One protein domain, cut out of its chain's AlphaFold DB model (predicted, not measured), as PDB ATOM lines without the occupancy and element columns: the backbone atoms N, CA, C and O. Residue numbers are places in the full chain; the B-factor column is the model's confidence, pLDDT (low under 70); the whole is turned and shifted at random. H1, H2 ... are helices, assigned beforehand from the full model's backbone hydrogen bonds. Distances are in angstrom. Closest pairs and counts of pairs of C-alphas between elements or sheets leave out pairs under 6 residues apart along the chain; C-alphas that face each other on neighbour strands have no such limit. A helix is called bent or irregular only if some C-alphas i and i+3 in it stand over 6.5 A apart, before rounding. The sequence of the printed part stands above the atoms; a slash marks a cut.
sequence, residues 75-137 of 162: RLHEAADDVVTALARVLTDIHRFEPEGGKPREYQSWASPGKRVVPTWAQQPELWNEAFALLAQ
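This is residues 75 to 137 of the 162 residues of the protein "Phosphotransferase enzyme family protein" of Actinoplanes philippinensis (UniProt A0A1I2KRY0). Two helices make the two sides of an open, U-shaped form: the longer H1 is on one side, with its residues 84 to 96 standing free, the shorter H2 is on the other, and the middle between them is empty. A long link runs from the end of H1 across the base of the U, standing free through residue 108, and near the other side residues 115 to 124 turn back into H2. The printed part has 63 residues, with H1 before H2 along the chain and no named strand; the class is all helix, though under half of the residues, 26 of 63, are in named elements. The whole is extended, with a radius of gyration of the C-alphas of 17.6 A, and flat, spanning 40 by 36 by 18 A.

The printed part begins at Arg 75, with its C-alpha at (66.492, -5.002, -33.880). H1, residues 81 to 96, measures 22.5 A from C-alpha 81 at (61.287, -7.063, -45.692) to C-alpha 96. H2, residues 125 to 134, measures 14.5 A and ends with C-alpha 134 at (32.961, -6.672, -34.211).

H1 and H2 are apart, with no C-alpha of the one within 8 A of the other. Residues 76 to 82 stand free, and so do residues 84 to 108, of which 84 to 96 belong to H1. Every O i to N i+4 pair is within hydrogen-bond range in H1 and H2, and neither helix is bent.

The two C-alphas farthest apart, those of Glu 100 and Gln 123, are 46.7 A from each other. The link from H1 to H2, residues 97 to 124, is long, with 28 residues. The printed part has no cut. The mean pLDDT of the printed part is 89.3, and residues 78 and 101 are under 70.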
ATOM      1  N   ARG A  75      66.530  -5.818 -32.660       88.19
ATOM      2  CA  ARG A  75      66.492  -5.002 -33.880       88.19
ATOM      3  C   ARG A  75      65.131  -4.306 -33.934       88.19
ATOM      4  O   ARG A  75      64.156  -4.884 -34.391       88.19
ATOM      5  N   LEU A  76      65.067  -3.083 -33.398       85.81
ATOM      6  CA  LEU A  76      63.818  -2.310 -33.257       85.81
ATOM      7  C   LEU A  76      63.573  -1.295 -34.386       85.81
ATOM      8  O   LEU A  76      62.541  -0.632 -34.389       85.81
ATOM      9  N   HIS A  77      64.532  -1.132 -35.298       72.25
ATOM     10  CA  HIS A  77      64.425  -0.191 -36.415       72.25
ATOM     11  C   HIS A  77      63.548  -0.765 -37.538       72.25
ATOM     12  O   HIS A  77      63.176  -1.935 -37.481       72.25
ATOM     13  N   GLU A  78      63.212   0.088 -38.511       63.62
ATOM     14  CA  GLU A  78      62.155  -0.090 -39.517       63.62
ATOM     15  C   GLU A  78      62.016  -1.510 -40.084       63.62
ATOM     16  O   GLU A  78      63.002  -2.220 -40.296       63.62
ATOM     17  N   ALA A  79      60.753  -1.890 -40.322       70.44
ATOM     18  CA  ALA A  79      60.288  -3.193 -40.788       70.44
ATOM     19  C   ALA A  79      60.770  -3.507 -42.212       70.44
ATOM     20  O   ALA A  79      59.982  -3.566 -43.151       70.44
ATOM     21  N   ALA A  80      62.075  -3.696 -42.365       81.62
ATOM     22  CA  ALA A  80      62.670  -4.170 -43.595       81.62
ATOM     23  C   ALA A  80      62.117  -5.564 -43.931       81.62
ATOM     24  O   ALA A  80      61.826  -6.370 -43.039       81.62
ATOM     25  N   ASP A  81      61.958  -5.847 -45.221       86.50
ATOM     26  CA  ASP A  81      61.287  -7.063 -45.692       86.50
ATOM     27  C   ASP A  81      61.960  -8.350 -45.183       86.50
ATOM     28  O   ASP A  81      61.286  -9.351 -44.923       86.50
ATOM     29  N   ASP A  82      63.280  -8.321 -44.978       86.12
ATOM     30  CA  ASP A  82      64.050  -9.419 -44.388       86.12
ATOM     31  C   ASP A  82      63.629  -9.704 -42.936       86.12
ATOM     32  O   ASP A  82      63.430 -10.864 -42.568       86.12
ATOM     33  N   VAL A  83      63.407  -8.652 -42.137       86.75
ATOM     34  CA  VAL A  83      62.925  -8.743 -40.748       86.75
ATOM     35  C   VAL A  83      61.545  -9.371 -40.708       86.75
ATOM     36  O   VAL A  83      61.316 -10.329 -39.969       86.75
ATOM     37  N   VAL A  84      60.616  -8.842 -41.506       89.88
ATOM     38  CA  VAL A  84      59.231  -9.326 -41.538       89.88
ATOM     39  C   VAL A  84      59.194 -10.787 -41.977       89.88
ATOM     40  O   VAL A  84      58.513 -11.603 -41.355       89.88
ATOM     41  N   THR A  85      59.984 -11.142 -42.992       91.25
ATOM     42  CA  THR A  85      60.092 -12.519 -43.484       91.25
ATOM     43  C   THR A  85      60.633 -13.465 -42.413       91.25
ATOM     44  O   THR A  85      60.071 -14.544 -42.212       91.25
ATOM     45  N   ALA A  86      61.695 -13.086 -41.699       90.75
ATOM     46  CA  ALA A  86      62.263 -13.910 -40.633       90.75
ATOM     47  C   ALA A  86      61.288 -14.083 -39.454       90.75
ATOM     48  O   ALA A  86      61.065 -15.204 -38.997       90.75
ATOM     49  N   LEU A  87      60.618 -13.006 -39.029       92.25
ATOM     50  CA  LEU A  87      59.579 -13.060 -37.996       92.25
ATOM     51  C   LEU A  87      58.414 -13.973 -38.398       92.25
ATOM     52  O   LEU A  87      57.961 -14.784 -37.591       92.25
ATOM     53  N   ALA A  88      57.950 -13.888 -39.648       93.81
ATOM     54  CA  ALA A  88      56.870 -14.732 -40.155       93.81
ATOM     55  C   ALA A  88      57.247 -16.225 -40.181       93.81
ATOM     56  O   ALA A  88      56.399 -17.076 -39.898       93.81
ATOM     57  N   ARG A  89      58.513 -16.556 -40.475       93.81
ATOM     58  CA  ARG A  89      59.019 -17.939 -40.423       93.81
ATOM     59  C   ARG A  89      58.970 -18.497 -39.004       93.81
ATOM     60  O   ARG A  89      58.331 -19.521 -38.793       93.81
ATOM     61  N   VAL A  90      59.527 -17.771 -38.033       94.00
ATOM     62  CA  VAL A  90      59.482 -18.175 -36.617       94.00
ATOM     63  C   VAL A  90      58.038 -18.331 -36.140       94.00
ATOM     64  O   VAL A  90      57.700 -19.317 -35.492       94.00
ATOM     65  N   LEU A  91      57.154 -17.397 -36.499       95.31
ATOM     66  CA  LEU A  91      55.747 -17.482 -36.117       95.31
ATOM     67  C   LEU A  91      55.041 -18.698 -36.744       95.31
ATOM     68  O   LEU A  91      54.187 -19.312 -36.108       95.31
ATOM     69  N   THR A  92      55.422 -19.080 -37.965       95.56
ATOM     70  CA  THR A  92      54.918 -20.297 -38.619       95.56
ATOM     71  C   THR A  92      55.364 -21.553 -37.877       95.56
ATOM     72  O   THR A  92      54.546 -22.447 -37.669       95.56
ATOM     73  N   ASP A  93      56.621 -21.612 -37.438       95.25
ATOM     74  CA  ASP A  93      57.135 -22.739 -36.651       95.25
ATOM     75  C   ASP A  93      56.424 -22.836 -35.295       95.25
ATOM     76  O   ASP A  93      55.978 -23.915 -34.910       95.25
ATOM     77  N   ILE A  94      56.199 -21.697 -34.629       95.56
ATOM     78  CA  ILE A  94      55.385 -21.605 -33.407       95.56
ATOM     79  C   ILE A  94      53.972 -22.150 -33.651       95.56
ATOM     80  O   ILE A  94      53.489 -22.953 -32.862       95.56
ATOM     81  N   HIS A  95      53.310 -21.762 -34.743       94.88
ATOM     82  CA  HIS A  95      51.945 -22.212 -35.040       94.88
ATOM     83  C   HIS A  95      51.846 -23.690 -35.447       94.88
ATOM     84  O   HIS A  95      50.755 -24.258 -35.389       94.88
ATOM     85  N   ARG A  96      52.949 -24.303 -35.890       93.88
ATOM     86  CA  ARG A  96      53.022 -25.728 -36.254       93.88
ATOM     87  C   ARG A  96      53.432 -26.626 -35.093       93.88
ATOM     88  O   ARG A  96      53.316 -27.840 -35.217       93.88
ATOM     89  N   PHE A  97      53.940 -26.051 -34.010       93.75
ATOM     90  CA  PHE A  97      54.359 -26.813 -32.849       93.75
ATOM     91  C   PHE A  97      53.157 -27.438 -32.138       93.75
ATOM     92  O   PHE A  97      52.229 -26.741 -31.722       93.75
ATOM     93  N   GLU A  98      53.212 -28.758 -31.975       90.94
ATOM     94  CA  GLU A  98      52.212 -29.548 -31.265       90.94
ATOM     95  C   GLU A  98      52.817 -30.039 -29.937       90.94
ATOM     96  O   GLU A  98      53.755 -30.838 -29.946       90.94
ATOM     97  N   PRO A  99      52.333 -29.555 -28.781       86.94
ATOM     98  CA  PRO A  99      52.908 -29.890 -27.485       86.94
ATOM     99  C   PRO A  99      52.566 -31.326 -27.060       86.94
ATOM    100  O   PRO A  99      51.398 -31.677 -26.895       86.94
ATOM    101  N   GLU A 100      53.593 -32.134 -26.792       79.12
ATOM    102  CA  GLU A 100      53.456 -33.560 -26.441       79.12
ATOM    103  C   GLU A 100      52.822 -33.798 -25.051       79.12
ATOM    104  O   GLU A 100      52.202 -34.831 -24.809       79.12
ATOM    105  N   GLY A 101      52.931 -32.826 -24.136       69.06
ATOM    106  CA  GLY A 101      52.497 -32.926 -22.731       69.06
ATOM    107  C   GLY A 101      51.104 -32.367 -22.419       69.06
ATOM    108  O   GLY A 101      50.800 -32.093 -21.258       69.06
ATOM    109  N   GLY A 102      50.273 -32.152 -23.442       71.69
ATOM    110  CA  GLY A 102      48.951 -31.541 -23.317       71.69
ATOM    111  C   GLY A 102      48.940 -30.062 -23.697       71.69
ATOM    112  O   GLY A 102      49.903 -29.318 -23.482       71.69
ATOM    113  N   LYS A 103      47.820 -29.633 -24.290       74.00
ATOM    114  CA  LYS A 103      47.671 -28.275 -24.817       74.00
ATOM    115  C   LYS A 103      47.794 -27.240 -23.689       74.00
ATOM    116  O   LYS A 103      47.188 -27.419 -22.629       74.00
ATOM    117  N   PRO A 104      48.519 -26.130 -23.917       77.44
ATOM    118  CA  PRO A 104      48.426 -24.954 -23.071       77.44
ATOM    119  C   PRO A 104      46.972 -24.515 -22.890       77.44
ATOM    120  O   PRO A 104      46.087 -24.872 -23.669       77.44
ATOM    121  N   ARG A 105      46.743 -23.690 -21.866       81.88
ATOM    122  CA  ARG A 105      45.427 -23.116 -21.564       81.88
ATOM    123  C   ARG A 105      44.739 -22.594 -22.827       81.88
ATOM    124  O   ARG A 105      45.366 -21.892 -23.622       81.88
ATOM    125  N   GLU A 106      43.434 -22.838 -22.916       83.62
ATOM    126  CA  GLU A 106      42.589 -22.248 -23.949       83.62
ATOM    127  C   GLU A 106      42.779 -20.730 -24.054       83.62
ATOM    128  O   GLU A 106      42.997 -20.014 -23.063       83.62
ATOM    129  N   TYR A 107      42.699 -20.246 -25.292       84.31
ATOM    130  CA  TYR A 107      42.847 -18.839 -25.615       84.31
ATOM    131  C   TYR A 107      41.859 -17.979 -24.818       84.31
ATOM    132  O   TYR A 107      40.676 -18.286 -24.694       84.31
ATOM    133  N   GLN A 108      42.352 -16.851 -24.309       85.00
ATOM    134  CA  GLN A 108      41.522 -15.833 -23.680       85.00
ATOM    135  C   GLN A 108      41.896 -14.461 -24.210       85.00
ATOM    136  O   GLN A 108      43.049 -14.031 -24.084       85.00
ATOM    137  N   SER A 109      40.898 -13.771 -24.763       84.94
ATOM    138  CA  SER A 109      41.056 -12.414 -25.274       84.94
ATOM    139  C   SER A 109      41.459 -11.446 -24.164       84.94
ATOM    140  O   SER A 109      40.897 -11.451 -23.066       84.94
ATOM    141  N   TRP A 110      42.411 -10.567 -24.475       83.31
ATOM    142  CA  TRP A 110      42.740  -9.424 -23.624       83.31
ATOM    143  C   TRP A 110      41.662  -8.331 -23.668       83.31
ATOM    144  O   TRP A 110      41.602  -7.518 -22.746       83.31
ATOM    145  N   ALA A 111      40.795  -8.343 -24.686       86.81
ATOM    146  CA  ALA A 111      39.697  -7.402 -24.905       86.81
ATOM    147  C   ALA A 111      38.354  -7.969 -24.408       86.81
ATOM    148  O   ALA A 111      37.357  -8.039 -25.142       86.81
ATOM    149  N   SER A 112      38.328  -8.419 -23.150       89.25
ATOM    150  CA  SER A 112      37.080  -8.813 -22.491       89.25
ATOM    151  C   SER A 112      36.085  -7.641 -22.483       89.25
ATOM    152  O   SER A 112      36.527  -6.492 -22.455       89.25
ATOM    153  N   PRO A 113      34.760  -7.885 -22.488       90.06
ATOM    154  CA  PRO A 113      33.760  -6.814 -22.550       90.06
ATOM    155  C   PRO A 113      33.989  -5.679 -21.542       90.06
ATOM    156  O   PRO A 113      33.950  -4.516 -21.919       90.06
ATOM    157  N   GLY A 114      34.360  -6.000 -20.297       90.12
ATOM    158  CA  GLY A 114      34.650  -4.995 -19.263       90.12
ATOM    159  C   GLY A 114      35.890  -4.119 -19.510       90.12
ATOM    160  O   GLY A 114      36.091  -3.147 -18.793       90.12
ATOM    161  N   LYS A 115      36.730  -4.448 -20.499       89.88
ATOM    162  CA  LYS A 115      37.892  -3.646 -20.920       89.88
ATOM    163  C   LYS A 115      37.642  -2.846 -22.199       89.88
ATOM    164  O   LYS A 115      38.523  -2.101 -22.622       89.88
ATOM    165  N   ARG A 116      36.478  -3.007 -22.832       93.75
ATOM    166  CA  ARG A 116      36.111  -2.315 -24.075       93.75
ATOM    167  C   ARG A 116      35.625  -0.907 -23.752       93.75
ATOM    168  O   ARG A 116      34.432  -0.630 -23.753       93.75
ATOM    169  N   VAL A 117      36.570  -0.044 -23.404       94.88
ATOM    170  CA  VAL A 117      36.334   1.369 -23.102       94.88
ATOM    171  C   VAL A 117      37.042   2.188 -24.165       94.88
ATOM    172  O   VAL A 117      38.230   1.977 -24.412       94.88
ATOM    173  N   VAL A 118      36.318   3.109 -24.798       95.81
ATOM    174  CA  VAL A 118      36.920   4.026 -25.767       95.81
ATOM    175  C   VAL A 118      37.914   4.925 -25.026       95.81
ATOM    176  O   VAL A 118      37.526   5.568 -24.044       95.81
ATOM    177  N   PRO A 119      39.191   4.979 -25.442       94.44
ATOM    178  CA  PRO A 119      40.159   5.857 -24.800       94.44
ATOM    179  C   PRO A 119      39.738   7.324 -24.922       94.44
ATOM    180  O   PRO A 119      39.347   7.774 -25.996       94.44
ATOM    181  N   THR A 120      39.883   8.104 -23.851       95.88
ATOM    182  CA  THR A 120      39.504   9.533 -23.837       95.88
ATOM    183  C   THR A 120      40.309  10.390 -24.815       95.88
ATOM    184  O   THR A 120      39.870  11.466 -25.201       95.88
ATOM    185  N   TRP A 121      41.486   9.913 -25.221       95.00
ATOM    186  CA  TRP A 121      42.368  10.554 -26.196       95.00
ATOM    187  C   TRP A 121      42.134  10.071 -27.638       95.00
ATOM    188  O   TRP A 121      42.864  10.482 -28.543       95.00
ATOM    189  N   ALA A 122      41.163   9.184 -27.875       96.12
ATOM    190  CA  ALA A 122      40.889   8.659 -29.204       96.12
ATOM    191  C   ALA A 122      40.394   9.773 -30.139       96.12
ATOM    192  O   ALA A 122      39.343  10.365 -29.918       96.12
ATOM    193  N   GLN A 123      41.132  10.009 -31.226       96.62
ATOM    194  CA  GLN A 123      40.750  10.975 -32.266       96.62
ATOM    195  C   GLN A 123      39.548  10.500 -33.096       96.62
ATOM    196  O   GLN A 123      38.861  11.304 -33.714       96.62
ATOM    197  N   GLN A 124      39.298   9.186 -33.117       96.25
ATOM    198  CA  GLN A 124      38.185   8.565 -33.839       96.25
ATOM    199  C   GLN A 124      37.456   7.566 -32.924       96.25
ATOM    200  O   GLN A 124      37.665   6.356 -33.043       96.25
ATOM    201  N   PRO A 125      36.634   8.049 -31.971       96.31
ATOM    202  CA  PRO A 125      35.873   7.203 -31.047       96.31
ATOM    203  C   PRO A 125      35.000   6.157 -31.748       96.31
ATOM    204  O   PRO A 125      34.892   5.030 -31.271       96.31
ATOM    205  N   GLU A 126      34.429   6.500 -32.904       97.38
ATOM    206  CA  GLU A 126      33.519   5.599 -33.615       97.38
ATOM    207  C   GLU A 126      34.211   4.353 -34.163       97.38
ATOM    208  O   GLU A 126      33.659   3.263 -34.048       97.38
ATOM    209  N   LEU A 127      35.469   4.452 -34.609       96.81
ATOM    210  CA  LEU A 127      36.230   3.263 -35.008       96.81
ATOM    211  C   LEU A 127      36.461   2.297 -33.839       96.81
ATOM    212  O   LEU A 127      36.492   1.082 -34.030       96.81
ATOM    213  N   TRP A 128      36.607   2.812 -32.613       96.75
ATOM    214  CA  TRP A 128      36.688   1.958 -31.427       96.75
ATOM    215  C   TRP A 128      35.358   1.257 -31.159       96.75
ATOM    216  O   TRP A 128      35.353   0.058 -30.884       96.75
ATOM    217  N   ASN A 129      34.240   1.977 -31.273       95.62
ATOM    218  CA  ASN A 129      32.907   1.398 -31.126       95.62
ATOM    219  C   ASN A 129      32.644   0.315 -32.180       95.62
ATOM    220  O   ASN A 129      32.180  -0.771 -31.832       95.62
ATOM    221  N   GLU A 130      33.009   0.560 -33.439       96.81
ATOM    222  CA  GLU A 130      32.922  -0.421 -34.525       96.81
ATOM    223  C   GLU A 130      33.772  -1.665 -34.230       96.81
ATOM    224  O   GLU A 130      33.278  -2.792 -34.305       96.81
ATOM    225  N   ALA A 131      35.025  -1.486 -33.800       95.31
ATOM    226  CA  ALA A 131      35.888  -2.597 -33.403       95.31
ATOM    227  C   ALA A 131      35.303  -3.390 -32.221       95.31
ATOM    228  O   ALA A 131      35.343  -4.624 -32.208       95.31
ATOM    229  N   PHE A 132      34.720  -2.718 -31.227       95.50
ATOM    230  CA  PHE A 132      34.065  -3.383 -30.101       95.50
ATOM    231  C   PHE A 132      32.791  -4.123 -30.509       95.50
ATOM    232  O   PHE A 132      32.539  -5.203 -29.963       95.50
ATOM    233  N   ALA A 133      32.030  -3.590 -31.466       95.00
ATOM    234  CA  ALA A 133      30.870  -4.255 -32.046       95.00
ATOM    235  C   ALA A 133      31.285  -5.527 -32.801       95.00
ATOM    236  O   ALA A 133      30.673  -6.576 -32.602       95.00
ATOM    237  N   LEU A 134      32.377  -5.484 -33.574       94.25
ATOM    238  CA  LEU A 134      32.961  -6.672 -34.211       94.25
ATOM    239  C   LEU A 134      33.395  -7.716 -33.172       94.25
ATOM    240  O   LEU A 134      33.055  -8.889 -33.290       94.25
ATOM    241  N   LEU A 135      34.069  -7.297 -32.097       92.25
ATOM    242  CA  LEU A 135      34.476  -8.188 -31.001       92.25
ATOM    243  C   LEU A 135      33.305  -8.725 -30.158       92.25
ATOM    244  O   LEU A 135      33.514  -9.580 -29.291       92.25
ATOM    245  N   ALA A 136      32.099  -8.172 -30.302       92.31
ATOM    246  CA  ALA A 136      30.886  -8.667 -29.651       92.31
ATOM    247  C   ALA A 136      30.177  -9.753 -30.472       92.31
ATOM    248  O   ALA A 136      29.318 -10.448 -29.932       92.31
ATOM    249  N   GLN A 137      30.545  -9.921 -31.744       93.00
ATOM    250  CA  GLN A 137      30.033 -11.004 -32.574       93.00
ATOM    251  C   GLN A 137      30.561 -12.365 -32.087       93.00
ATOM    252  O   GLN A 137      31.583 -12.426 -31.392       93.00
TER     253      GLN A 137